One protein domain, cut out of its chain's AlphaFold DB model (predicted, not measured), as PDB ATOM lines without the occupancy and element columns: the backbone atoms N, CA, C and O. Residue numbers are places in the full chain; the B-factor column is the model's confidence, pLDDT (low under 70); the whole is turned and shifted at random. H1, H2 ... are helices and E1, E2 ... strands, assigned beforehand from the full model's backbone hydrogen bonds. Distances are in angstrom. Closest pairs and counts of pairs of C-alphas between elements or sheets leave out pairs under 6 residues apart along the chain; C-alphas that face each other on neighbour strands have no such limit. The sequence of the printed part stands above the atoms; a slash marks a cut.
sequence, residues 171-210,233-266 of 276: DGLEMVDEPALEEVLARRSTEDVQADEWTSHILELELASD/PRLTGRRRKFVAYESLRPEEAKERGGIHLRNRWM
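AT A GLANCE: This is residues 171 to 210 and 233 to 266 of the 276 residues of an uncharacterized protein of Tilletia walkeri (UniProt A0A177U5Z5). Look first for a small antiparallel sheet of two strands, E1 and E2, with an arc of three short helices, H1, H2 and H3, leading away from it and back, and a long stretch from E2 that swings round to a small helix, H4, near the end of E1. Short pairings add to the sheet: residues 174 to 175 with E2, and residues 265 to 266 with E1. Residues 186 to 192 and 254 to 259 stick out. The printed part has 74 residues, with four named helices and two named strands in the order H1, H2, H3, E1, E2, H4; its class is mixed, helices and strands, with under half of the residues in named elements. The whole is only just compact, close to loose, with a radius of gyration of the C-alphas of 13.3 A and spans of 41 by 34 by 19 A.

IN THESE COORDINATES: Find C-alpha 203 at (16.542, -24.640, -6.549); from there E1 runs to residue 207, 12.8 A. E2, residues 235 to 240, is 12.6 A long. Go back to C-alpha 179 at (10.274, -15.982, 8.989), where H1 begins and runs 10.4 A to residue 186. H2 is residues 190 to 195, 8.6 A, and H3 is residues 197 to 201, 8.1 A. H4, residues 261 to 264, is 5.9 A long and ends with C-alpha 264 at (25.778, -25.174, 3.621).

HOW THE PARTS SIT: Start at E1 and E2, antiparallel neighbours at 138 degrees: N 206 and O 238 are 3.0 A apart and N 236 and O 206 3.1 A, both within hydrogen-bond range. C-alphas 205 and 239, 4.6 A apart, face each other. Look then at E1 and H4: they have 2 pairs of C-alphas within 8 A, and their closest C-alphas, those of Leu 207 and Arg 264, are 5.2 A apart. H2 and H3 meet only through their link. H1 and H2 are only just apart, their closest C-alphas 8.3 A from each other. H1 is also apart from H3, E1, E2 and H4. In H1 and H2 each O i to N i+4 pair is within hydrogen-bond range; in H3 0 of 1 is, beside 2 of 2 O i to N i+3 pairs, and H4 is too short for an O i to N i+4 pair.

THE WHOLE: The two C-alphas farthest apart are those of Glu 191 and Asp 210, 41.0 A. Residues 211 to 232 are not printed, and C-alphas 210 and 233 are 7.0 A apart across this cut, on the link from E1 to E2. The link from E2 to H4, 20 residues, is long; those from H1 to H2, H2 to H3 and H3 to E1 are tight. The mean pLDDT of the printed part is 85.4; look for values under 70 at residues 209 to 210, 233 and 253 to 259.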
ATOM      1  N   ASP A 171      10.039 -30.835  -4.927       88.81
ATOM      2  CA  ASP A 171       8.766 -30.866  -4.205       88.81
ATOM      3  C   ASP A 171       8.727 -31.941  -3.114       88.81
ATOM      4  O   ASP A 171       8.009 -31.772  -2.129       88.81
ATOM      5  N   GLY A 172       9.555 -32.983  -3.237       87.00
ATOM      6  CA  GLY A 172       9.742 -34.006  -2.206       87.00
ATOM      7  C   GLY A 172      10.593 -33.577  -1.005       87.00
ATOM      8  O   GLY A 172      10.699 -34.344  -0.050       87.00
ATOM      9  N   LEU A 173      11.208 -32.391  -1.031       90.12
ATOM     10  CA  LEU A 173      12.119 -31.926   0.019       90.12
ATOM     11  C   LEU A 173      11.414 -31.076   1.077       90.12
ATOM     12  O   LEU A 173      10.500 -30.294   0.786       90.12
ATOM     13  N   GLU A 174      11.911 -31.173   2.307       94.56
ATOM     14  CA  GLU A 174      11.422 -30.402   3.446       94.56
ATOM     15  C   GLU A 174      11.760 -28.917   3.270       94.56
ATOM     16  O   GLU A 174      12.918 -28.539   3.081       94.56
ATOM     17  N   MET A 175      10.740 -28.064   3.334       94.81
ATOM     18  CA  MET A 175      10.905 -26.618   3.243       94.81
ATOM     19  C   MET A 175      11.402 -26.059   4.578       94.81
ATOM     20  O   MET A 175      10.732 -26.223   5.593       94.81
ATOM     21  N   VAL A 176      12.544 -25.372   4.580       94.31
ATOM     22  CA  VAL A 176      12.999 -24.631   5.762       94.31
ATOM     23  C   VAL A 176      12.132 -23.393   5.966       94.31
ATOM     24  O   VAL A 176      11.914 -22.624   5.031       94.31
ATOM     25  N   ASP A 177      11.657 -23.210   7.199       92.69
ATOM     26  CA  ASP A 177      10.948 -22.005   7.621       92.69
ATOM     27  C   ASP A 177      11.938 -20.856   7.864       92.69
ATOM     28  O   ASP A 177      12.890 -20.986   8.640       92.69
ATOM     29  N   GLU A 178      11.724 -19.730   7.185       92.62
ATOM     30  CA  GLU A 178      12.589 -18.548   7.226       92.62
ATOM     31  C   GLU A 178      11.751 -17.279   7.491       92.62
ATOM     32  O   GLU A 178      11.632 -16.415   6.619       92.62
ATOM     33  N   PRO A 179      11.177 -17.102   8.698       91.81
ATOM     34  CA  PRO A 179      10.274 -15.982   8.989       91.81
ATOM     35  C   PRO A 179      10.944 -14.609   8.832       91.81
ATOM     36  O   PRO A 179      10.298 -13.642   8.431       91.81
ATOM     37  N   ALA A 180      12.252 -14.521   9.093       90.69
ATOM     38  CA  ALA A 180      13.028 -13.303   8.864       90.69
ATOM     39  C   ALA A 180      13.124 -12.946   7.370       90.69
ATOM     40  O   ALA A 180      13.033 -11.771   7.014       90.69
ATOM     41  N   LEU A 181      13.264 -13.947   6.493       92.19
ATOM     42  CA  LEU A 181      13.261 -13.737   5.048       92.19
ATOM     43  C   LEU A 181      11.874 -13.285   4.585       92.19
ATOM     44  O   LEU A 181      11.771 -12.321   3.832       92.19
ATOM     45  N   GLU A 182      10.813 -13.935   5.061       92.25
ATOM     46  CA  GLU A 182       9.438 -13.566   4.708       92.25
ATOM     47  C   GLU A 182       9.101 -12.127   5.130       92.25
ATOM     48  O   GLU A 182       8.497 -11.385   4.355       92.25
ATOM     49  N   GLU A 183       9.570 -11.670   6.296       92.50
ATOM     50  CA  GLU A 183       9.414 -10.273   6.718       92.50
ATOM     51  C   GLU A 183      10.138  -9.291   5.782       92.50
ATOM     52  O   GLU A 183       9.600  -8.230   5.449       92.50
ATOM     53  N   VAL A 184      11.350  -9.630   5.329       91.69
ATOM     54  CA  VAL A 184      12.103  -8.816   4.362       91.69
ATOM     55  C   VAL A 184      11.394  -8.789   3.007       91.69
ATOM     56  O   VAL A 184      11.260  -7.722   2.404       91.69
ATOM     57  N   LEU A 185      10.905  -9.937   2.532       91.19
ATOM     58  CA  LEU A 185      10.218 -10.052   1.247       91.19
ATOM     59  C   LEU A 185       8.859  -9.341   1.242       91.19
ATOM     60  O   LEU A 185       8.519  -8.722   0.236       91.19
ATOM     61  N   ALA A 186       8.123  -9.346   2.356       91.19
ATOM     62  CA  ALA A 186       6.837  -8.656   2.490       91.19
ATOM     63  C   ALA A 186       6.939  -7.126   2.352       91.19
ATOM     64  O   ALA A 186       5.941  -6.456   2.097       91.19
ATOM     65  N   ARG A 187       8.141  -6.561   2.517       92.88
ATOM     66  CA  ARG A 187       8.411  -5.121   2.374       92.88
ATOM     67  C   ARG A 187       8.785  -4.712   0.946       92.88
ATOM     68  O   ARG A 187       8.993  -3.525   0.703       92.88
ATOM     69  N   ARG A 188       8.924  -5.666   0.020       91.88
ATOM     70  CA  ARG A 188       9.299  -5.391  -1.373       91.88
ATOM     71  C   ARG A 188       8.123  -4.835  -2.167       91.88
ATOM     72  O   ARG A 188       6.974  -5.202  -1.928       91.88
ATOM     73  N   SER A 189       8.424  -3.970  -3.135       91.69
ATOM     74  CA  SER A 189       7.420  -3.494  -4.090       91.69
ATOM     75  C   SER A 189       6.970  -4.620  -5.028       91.69
ATOM     76  O   SER A 189       7.662  -5.628  -5.197       91.69
ATOM     77  N   THR A 190       5.808  -4.459  -5.662       89.81
ATOM     78  CA  THR A 190       5.327  -5.416  -6.668       89.81
ATOM     79  C   THR A 190       6.280  -5.485  -7.862       89.81
ATOM     80  O   THR A 190       6.545  -6.574  -8.369       89.81
ATOM     81  N   GLU A 191       6.847  -4.348  -8.262       91.38
ATOM     82  CA  GLU A 191       7.841  -4.246  -9.330       91.38
ATOM     83  C   GLU A 191       9.101  -5.053  -9.000       91.38
ATOM     84  O   GLU A 191       9.593  -5.807  -9.840       91.38
ATOM     85  N   ASP A 192       9.588  -4.955  -7.760       88.38
ATOM     86  CA  ASP A 192      10.743  -5.722  -7.292       88.38
ATOM     87  C   ASP A 192      10.466  -7.230  -7.324       88.38
ATOM     88  O   ASP A 192      11.325  -8.010  -7.731       88.38
ATOM     89  N   VAL A 193       9.277  -7.654  -6.884       86.50
ATOM     90  CA  VAL A 193       8.880  -9.072  -6.884       86.50
ATOM     91  C   VAL A 193       8.802  -9.614  -8.310       86.50
ATOM     92  O   VAL A 193       9.300 -10.707  -8.571       86.50
ATOM     93  N   GLN A 194       8.230  -8.847  -9.239       88.31
ATOM     94  CA  GLN A 194       8.134  -9.239 -10.643       88.31
ATOM     95  C   GLN A 194       9.516  -9.326 -11.309       88.31
ATOM     96  O   GLN A 194       9.779 -10.262 -12.062       88.31
ATOM     97  N   ALA A 195      10.425  -8.396 -11.005       87.06
ATOM     98  CA  ALA A 195      11.788  -8.404 -11.540       87.06
ATOM     99  C   ALA A 195      12.598  -9.650 -11.125       87.06
ATOM    100  O   ALA A 195      13.485 -10.086 -11.865       87.06
ATOM    101  N   ASP A 196      12.268 -10.244  -9.977       88.56
ATOM    102  CA  ASP A 196      12.935 -11.424  -9.423       88.56
ATOM    103  C   ASP A 196      12.157 -12.731  -9.627       88.56
ATOM    104  O   ASP A 196      12.594 -13.774  -9.151       88.56
ATOM    105  N   GLU A 197      11.037 -12.743 -10.357       91.06
ATOM    106  CA  GLU A 197      10.221 -13.958 -10.527       91.06
ATOM    107  C   GLU A 197      11.045 -15.149 -11.051       91.06
ATOM    108  O   GLU A 197      10.898 -16.282 -10.584       91.06
ATOM    109  N   TRP A 198      11.983 -14.885 -11.963       93.81
ATOM    110  CA  TRP A 198      12.879 -15.890 -12.541       93.81
ATOM    111  C   TRP A 198      13.754 -16.603 -11.497       93.81
ATOM    112  O   TRP A 198      14.167 -17.741 -11.721       93.81
ATOM    113  N   THR A 199      14.032 -15.985 -10.342       95.06
ATOM    114  CA  THR A 199      14.864 -16.591  -9.289       95.06
ATOM    115  C   THR A 199      14.161 -17.776  -8.630       95.06
ATOM    116  O   THR A 199      14.828 -18.642  -8.071       95.06
ATOM    117  N   SER A 200      12.830 -17.867  -8.746       94.25
ATOM    118  CA  SER A 200      12.042 -19.026  -8.301       94.25
ATOM    119  C   SER A 200      12.370 -20.316  -9.063       94.25
ATOM    120  O   SER A 200      11.972 -21.401  -8.645       94.25
ATOM    121  N   HIS A 201      13.086 -20.215 -10.185       96.44
ATOM    122  CA  HIS A 201      13.539 -21.354 -10.982       96.44
ATOM    123  C   HIS A 201      14.919 -21.871 -10.556       96.44
ATOM    124  O   HIS A 201      15.387 -22.871 -11.101       96.44
ATOM    125  N   ILE A 202      15.558 -21.224  -9.576       97.12
ATOM    126  CA  ILE A 202      16.798 -21.695  -8.965       97.12
ATOM    127  C   ILE A 202      16.466 -22.452  -7.680       97.12
ATOM    128  O   ILE A 202      15.878 -21.908  -6.748       97.12
ATOM    129  N   LEU A 203      16.846 -23.726  -7.643       95.81
ATOM    130  CA  LEU A 203      16.542 -24.640  -6.549       95.81
ATOM    131  C   LEU A 203      17.693 -24.629  -5.545       95.81
ATOM    132  O   LEU A 203      18.797 -25.028  -5.896       95.81
ATOM    133  N   GLU A 204      17.461 -24.181  -4.313       95.25
ATOM    134  CA  GLU A 204      18.478 -24.094  -3.257       95.25
ATOM    135  C   GLU A 204      18.340 -25.222  -2.214       95.25
ATOM    136  O   GLU A 204      17.345 -25.316  -1.492       95.25
ATOM    137  N   LEU A 205      19.352 -26.086  -2.147       93.06
ATOM    138  CA  LEU A 205      19.373 -27.346  -1.402       93.06
ATOM    139  C   LEU A 205      20.421 -27.326  -0.294       93.06
ATOM    140  O   LEU A 205      21.527 -26.826  -0.507       93.06
ATOM    141  N   GLU A 206      20.093 -27.908   0.859       91.81
ATOM    142  CA  GLU A 206      21.019 -27.994   1.989       91.81
ATOM    143  C   GLU A 206      21.948 -29.212   1.870       91.81
ATOM    144  O   GLU A 206      21.522 -30.358   1.681       91.81
ATOM    145  N   LEU A 207      23.240 -28.947   2.028       86.25
ATOM    146  CA  LEU A 207      24.296 -29.920   2.232       86.25
ATOM    147  C   LEU A 207      24.351 -30.332   3.703       86.25
ATOM    148  O   LEU A 207      24.371 -29.493   4.603       86.25
ATOM    149  N   ALA A 208      24.450 -31.634   3.938       77.00
ATOM    150  CA  ALA A 208      24.715 -32.186   5.251       77.00
ATOM    151  C   ALA A 208      26.105 -31.760   5.717       77.00
ATOM    152  O   ALA A 208      27.075 -31.822   4.956       77.00
ATOM    153  N   SER A 209      26.192 -31.361   6.982       66.75
ATOM    154  CA  SER A 209      27.481 -31.136   7.622       66.75
ATOM    155  C   SER A 209      28.188 -32.472   7.872       66.75
ATOM    156  O   SER A 209      27.545 -33.502   8.086       66.75
ATOM    157  N   ASP A 210      29.521 -32.453   7.911       59.84
ATOM    158  CA  ASP A 210      30.319 -33.639   8.259       59.84
ATOM    159  C   ASP A 210      30.018 -34.165   9.681       59.84
ATOM    160  O   ASP A 210      30.349 -35.305  10.000       59.84
ATOM    161  N   PRO A 233      29.832 -35.513   1.444       54.75
ATOM    162  CA  PRO A 233      28.780 -34.505   1.435       54.75
ATOM    163  C   PRO A 233      27.541 -35.073   0.739       54.75
ATOM    164  O   PRO A 233      27.607 -35.557  -0.393       54.75
ATOM    165  N   ARG A 234      26.419 -35.038   1.454       70.31
ATOM    166  CA  ARG A 234      25.110 -35.558   1.043       70.31
ATOM    167  C   ARG A 234      24.076 -34.454   1.185       70.31
ATOM    168  O   ARG A 234      24.291 -33.517   1.942       70.31
ATOM    169  N   LEU A 235      22.962 -34.552   0.477       78.94
ATOM    170  CA  LEU A 235      21.826 -33.667   0.728       78.94
ATOM    171  C   LEU A 235      21.150 -34.066   2.047       78.94
ATOM    172  O   LEU A 235      21.009 -35.258   2.316       78.94
ATOM    173  N   THR A 236      20.716 -33.094   2.855       83.56
ATOM    174  CA  THR A 236      19.949 -33.376   4.091       83.56
ATOM    175  C   THR A 236      18.493 -33.746   3.812       83.56
ATOM    176  O   THR A 236      17.802 -34.238   4.697       83.56
ATOM    177  N   GLY A 237      18.015 -33.500   2.589       86.12
ATOM    178  CA  GLY A 237      16.593 -33.568   2.254       86.12
ATOM    179  C   GLY A 237      15.851 -32.245   2.471       86.12
ATOM    180  O   GLY A 237      14.640 -32.195   2.266       86.12
ATOM    181  N   ARG A 238      16.558 -31.173   2.863       92.06
ATOM    182  CA  ARG A 238      15.980 -29.847   3.110       92.06
ATOM    183  C   ARG A 238      16.250 -28.898   1.946       92.06
ATOM    184  O   ARG A 238      17.289 -28.957   1.281       92.06
ATOM    185  N   ARG A 239      15.296 -28.006   1.706       94.81
ATOM    186  CA  ARG A 239      15.324 -26.962   0.680       94.81
ATOM    187  C   ARG A 239      14.984 -25.605   1.282       94.81
ATOM    188  O   ARG A 239      14.332 -25.538   2.319       94.81
ATOM    189  N   ARG A 240      15.367 -24.520   0.607       94.94
ATOM    190  CA  ARG A 240      14.940 -23.151   0.952       94.94
ATOM    191  C   ARG A 240      14.653 -22.301  -0.284       94.94
ATOM    192  O   ARG A 240      15.034 -22.663  -1.392       94.94
ATOM    193  N   LYS A 241      13.982 -21.162  -0.125       94.56
ATOM    194  CA  LYS A 241      13.715 -20.255  -1.253       94.56
ATOM    195  C   LYS A 241      15.023 -19.657  -1.768       94.56
ATOM    196  O   LYS A 241      15.790 -19.121  -0.976       94.56
ATOM    197  N   PHE A 242      15.295 -19.696  -3.068       95.25
ATOM    198  CA  PHE A 242      16.453 -18.970  -3.587       95.25
ATOM    199  C   PHE A 242      16.175 -17.464  -3.636       95.25
ATOM    200  O   PHE A 242      15.120 -17.022  -4.099       95.25
ATOM    201  N   VAL A 243      17.152 -16.674  -3.191       93.94
ATOM    202  CA  VAL A 243      17.167 -15.217  -3.352       93.94
ATOM    203  C   VAL A 243      18.442 -14.763  -4.050       93.94
ATOM    204  O   VAL A 243      19.519 -15.309  -3.814       93.94
ATOM    205  N   ALA A 244      18.307 -13.750  -4.903       91.38
ATOM    206  CA  ALA A 244      19.387 -13.212  -5.726       91.38
ATOM    207  C   ALA A 244      20.465 -12.464  -4.928       91.38
ATOM    208  O   ALA A 244      21.636 -12.455  -5.305       91.38
ATOM    209  N   TYR A 245      20.067 -11.819  -3.831       88.94
ATOM    210  CA  TYR A 245      20.914 -10.885  -3.100       88.94
ATOM    211  C   TYR A 245      21.077 -11.324  -1.653       88.94
ATOM    212  O   TYR A 245      20.099 -11.595  -0.962       88.94
ATOM    213  N   GLU A 246      22.320 -11.327  -1.177       85.38
ATOM    214  CA  GLU A 246      22.646 -11.632   0.221       85.38
ATOM    215  C   GLU A 246      22.028 -10.617   1.197       85.38
ATOM    216  O   GLU A 246      21.699 -10.960   2.325       85.38
ATOM    217  N   SER A 247      21.753  -9.386   0.748       86.25
ATOM    218  CA  SER A 247      21.018  -8.387   1.537       86.25
ATOM    219  C   SER A 247      19.603  -8.822   1.930       86.25
ATOM    220  O   SER A 247      19.042  -8.255   2.866       86.25
ATOM    221  N   LEU A 248      19.025  -9.814   1.241       88.88
ATOM    222  CA  LEU A 248      17.726 -10.397   1.583       88.88
ATOM    223  C   LEU A 248      17.826 -11.445   2.704       88.88
ATOM    224  O   LEU A 248      16.804 -11.784   3.289       88.88
ATOM    225  N   ARG A 249      19.041 -11.906   3.035       89.50
ATOM    226  CA  ARG A 249      19.358 -12.794   4.164       89.50
ATOM    227  C   ARG A 249      20.451 -12.184   5.050       89.50
ATOM    228  O   ARG A 249      21.607 -12.612   5.002       89.50
ATOM    229  N   PRO A 250      20.132 -11.164   5.868       78.38
ATOM    230  CA  PRO A 250      21.121 -10.477   6.700       78.38
ATOM    231  C   PRO A 250      21.896 -11.399   7.652       78.38
ATOM    232  O   PRO A 250      22.989 -11.051   8.090       78.38
ATOM    233  N   GLU A 251      21.340 -12.553   8.009       79.38
ATOM    234  CA  GLU A 251      21.991 -13.604   8.787       79.38
ATOM    235  C   GLU A 251      23.198 -14.238   8.082       79.38
ATOM    236  O   GLU A 251      24.148 -14.602   8.769       79.38
ATOM    237  N   GLU A 252      23.227 -14.292   6.744       80.00
ATOM    238  CA  GLU A 252      24.366 -14.817   5.970       80.00
ATOM    239  C   GLU A 252      25.573 -13.863   5.999       80.00
ATOM    240  O   GLU A 252      26.723 -14.303   5.956       80.00
ATOM    241  N   ALA A 253      25.325 -12.561   6.176       67.19
ATOM    242  CA  ALA A 253      26.354 -11.522   6.191       67.19
ATOM    243  C   ALA A 253      27.144 -11.426   7.516       67.19
ATOM    244  O   ALA A 253      28.132 -10.690   7.592       67.19
ATOM    245  N   LYS A 254      26.704 -12.103   8.588       55.66
ATOM    246  CA  LYS A 254      27.169 -11.846   9.968       55.66
ATOM    247  C   LYS A 254      28.508 -12.484  10.342       55.66
ATOM    248  O   LYS A 254      29.081 -12.103  11.363       55.66
ATOM    249  N   GLU A 255      29.042 -13.405   9.550       57.81
ATOM    250  CA  GLU A 255      30.238 -14.158   9.941       57.81
ATOM    251  C   GLU A 255      31.513 -13.549   9.338       57.81
ATOM    252  O   GLU A 255      31.856 -13.767   8.179       57.81
ATOM    253  N   ARG A 256      32.244 -12.758  10.139       47.88
ATOM    254  CA  ARG A 256      33.633 -12.376   9.832       47.88
ATOM    255  C   ARG A 256      34.577 -13.460  10.351       47.88
ATOM    256  O   ARG A 256      34.893 -13.476  11.535       47.88
ATOM    257  N   GLY A 257      35.053 -14.307   9.438       51.75
ATOM    258  CA  GLY A 257      35.924 -15.445   9.743       51.75
ATOM    259  C   GLY A 257      35.118 -16.665  10.201       51.75
ATOM    260  O   GLY A 257      34.436 -16.609  11.216       51.75
ATOM    261  N   GLY A 258      35.185 -17.754   9.432       61.09
ATOM    262  CA  GLY A 258      34.373 -18.962   9.619       61.09
ATOM    263  C   GLY A 258      33.834 -19.504   8.289       61.09
ATOM    264  O   GLY A 258      34.035 -18.893   7.239       61.09
ATOM    265  N   ILE A 259      33.172 -20.665   8.323       66.50
ATOM    266  CA  ILE A 259      32.407 -21.186   7.181       66.50
ATOM    267  C   ILE A 259      31.068 -20.455   7.176       66.50
ATOM    268  O   ILE A 259      30.235 -20.744   8.026       66.50
ATOM    269  N   HIS A 260      30.869 -19.546   6.218       78.38
ATOM    270  CA  HIS A 260      29.613 -18.807   6.089       78.38
ATOM    271  C   HIS A 260      28.408 -19.752   6.030       78.38
ATOM    272  O   HIS A 260      28.445 -20.744   5.298       78.38
ATOM    273  N   LEU A 261      27.304 -19.399   6.698       84.00
ATOM    274  CA  LEU A 261      26.045 -20.161   6.665       84.00
ATOM    275  C   LEU A 261      25.605 -20.546   5.240       84.00
ATOM    276  O   LEU A 261      25.153 -21.668   5.010       84.00
ATOM    277  N   ARG A 262      25.794 -19.645   4.267       86.12
ATOM    278  CA  ARG A 262      25.491 -19.891   2.848       86.12
ATOM    279  C   ARG A 262      26.257 -21.082   2.257       86.12
ATOM    280  O   ARG A 262      25.748 -21.728   1.353       86.12
ATOM    281  N   ASN A 263      27.433 -21.429   2.783       87.94
ATOM    282  CA  ASN A 263      28.260 -22.538   2.289       87.94
ATOM    283  C   ASN A 263      27.620 -23.909   2.548       87.94
ATOM    284  O   ASN A 263      28.016 -24.888   1.923       87.94
ATOM    285  N   ARG A 264      26.615 -23.981   3.431       88.62
ATOM    286  CA  ARG A 264      25.778 -25.174   3.621       88.62
ATOM    287  C   ARG A 264      24.806 -25.405   2.469       88.62
ATOM    288  O   ARG A 264      24.055 -26.368   2.510       88.62
ATOM    289  N   TRP A 265      24.771 -24.530   1.470       91.56
ATOM    290  CA  TRP A 265      23.757 -24.554   0.432       91.56
ATOM    291  C   TRP A 265      24.375 -24.608  -0.959       91.56
ATOM    292  O   TRP A 265      25.382 -23.961  -1.265       91.56
ATOM    293  N   MET A 266      23.728 -25.385  -1.817       92.94
ATOM    294  CA  MET A 266      24.025 -25.481  -3.239       92.94
ATOM    295  C   MET A 266      22.778 -25.176  -4.050       92.94
ATOM    296  O   MET A 266      21.653 -25.317  -3.578       92.94
TER     297      MET A 266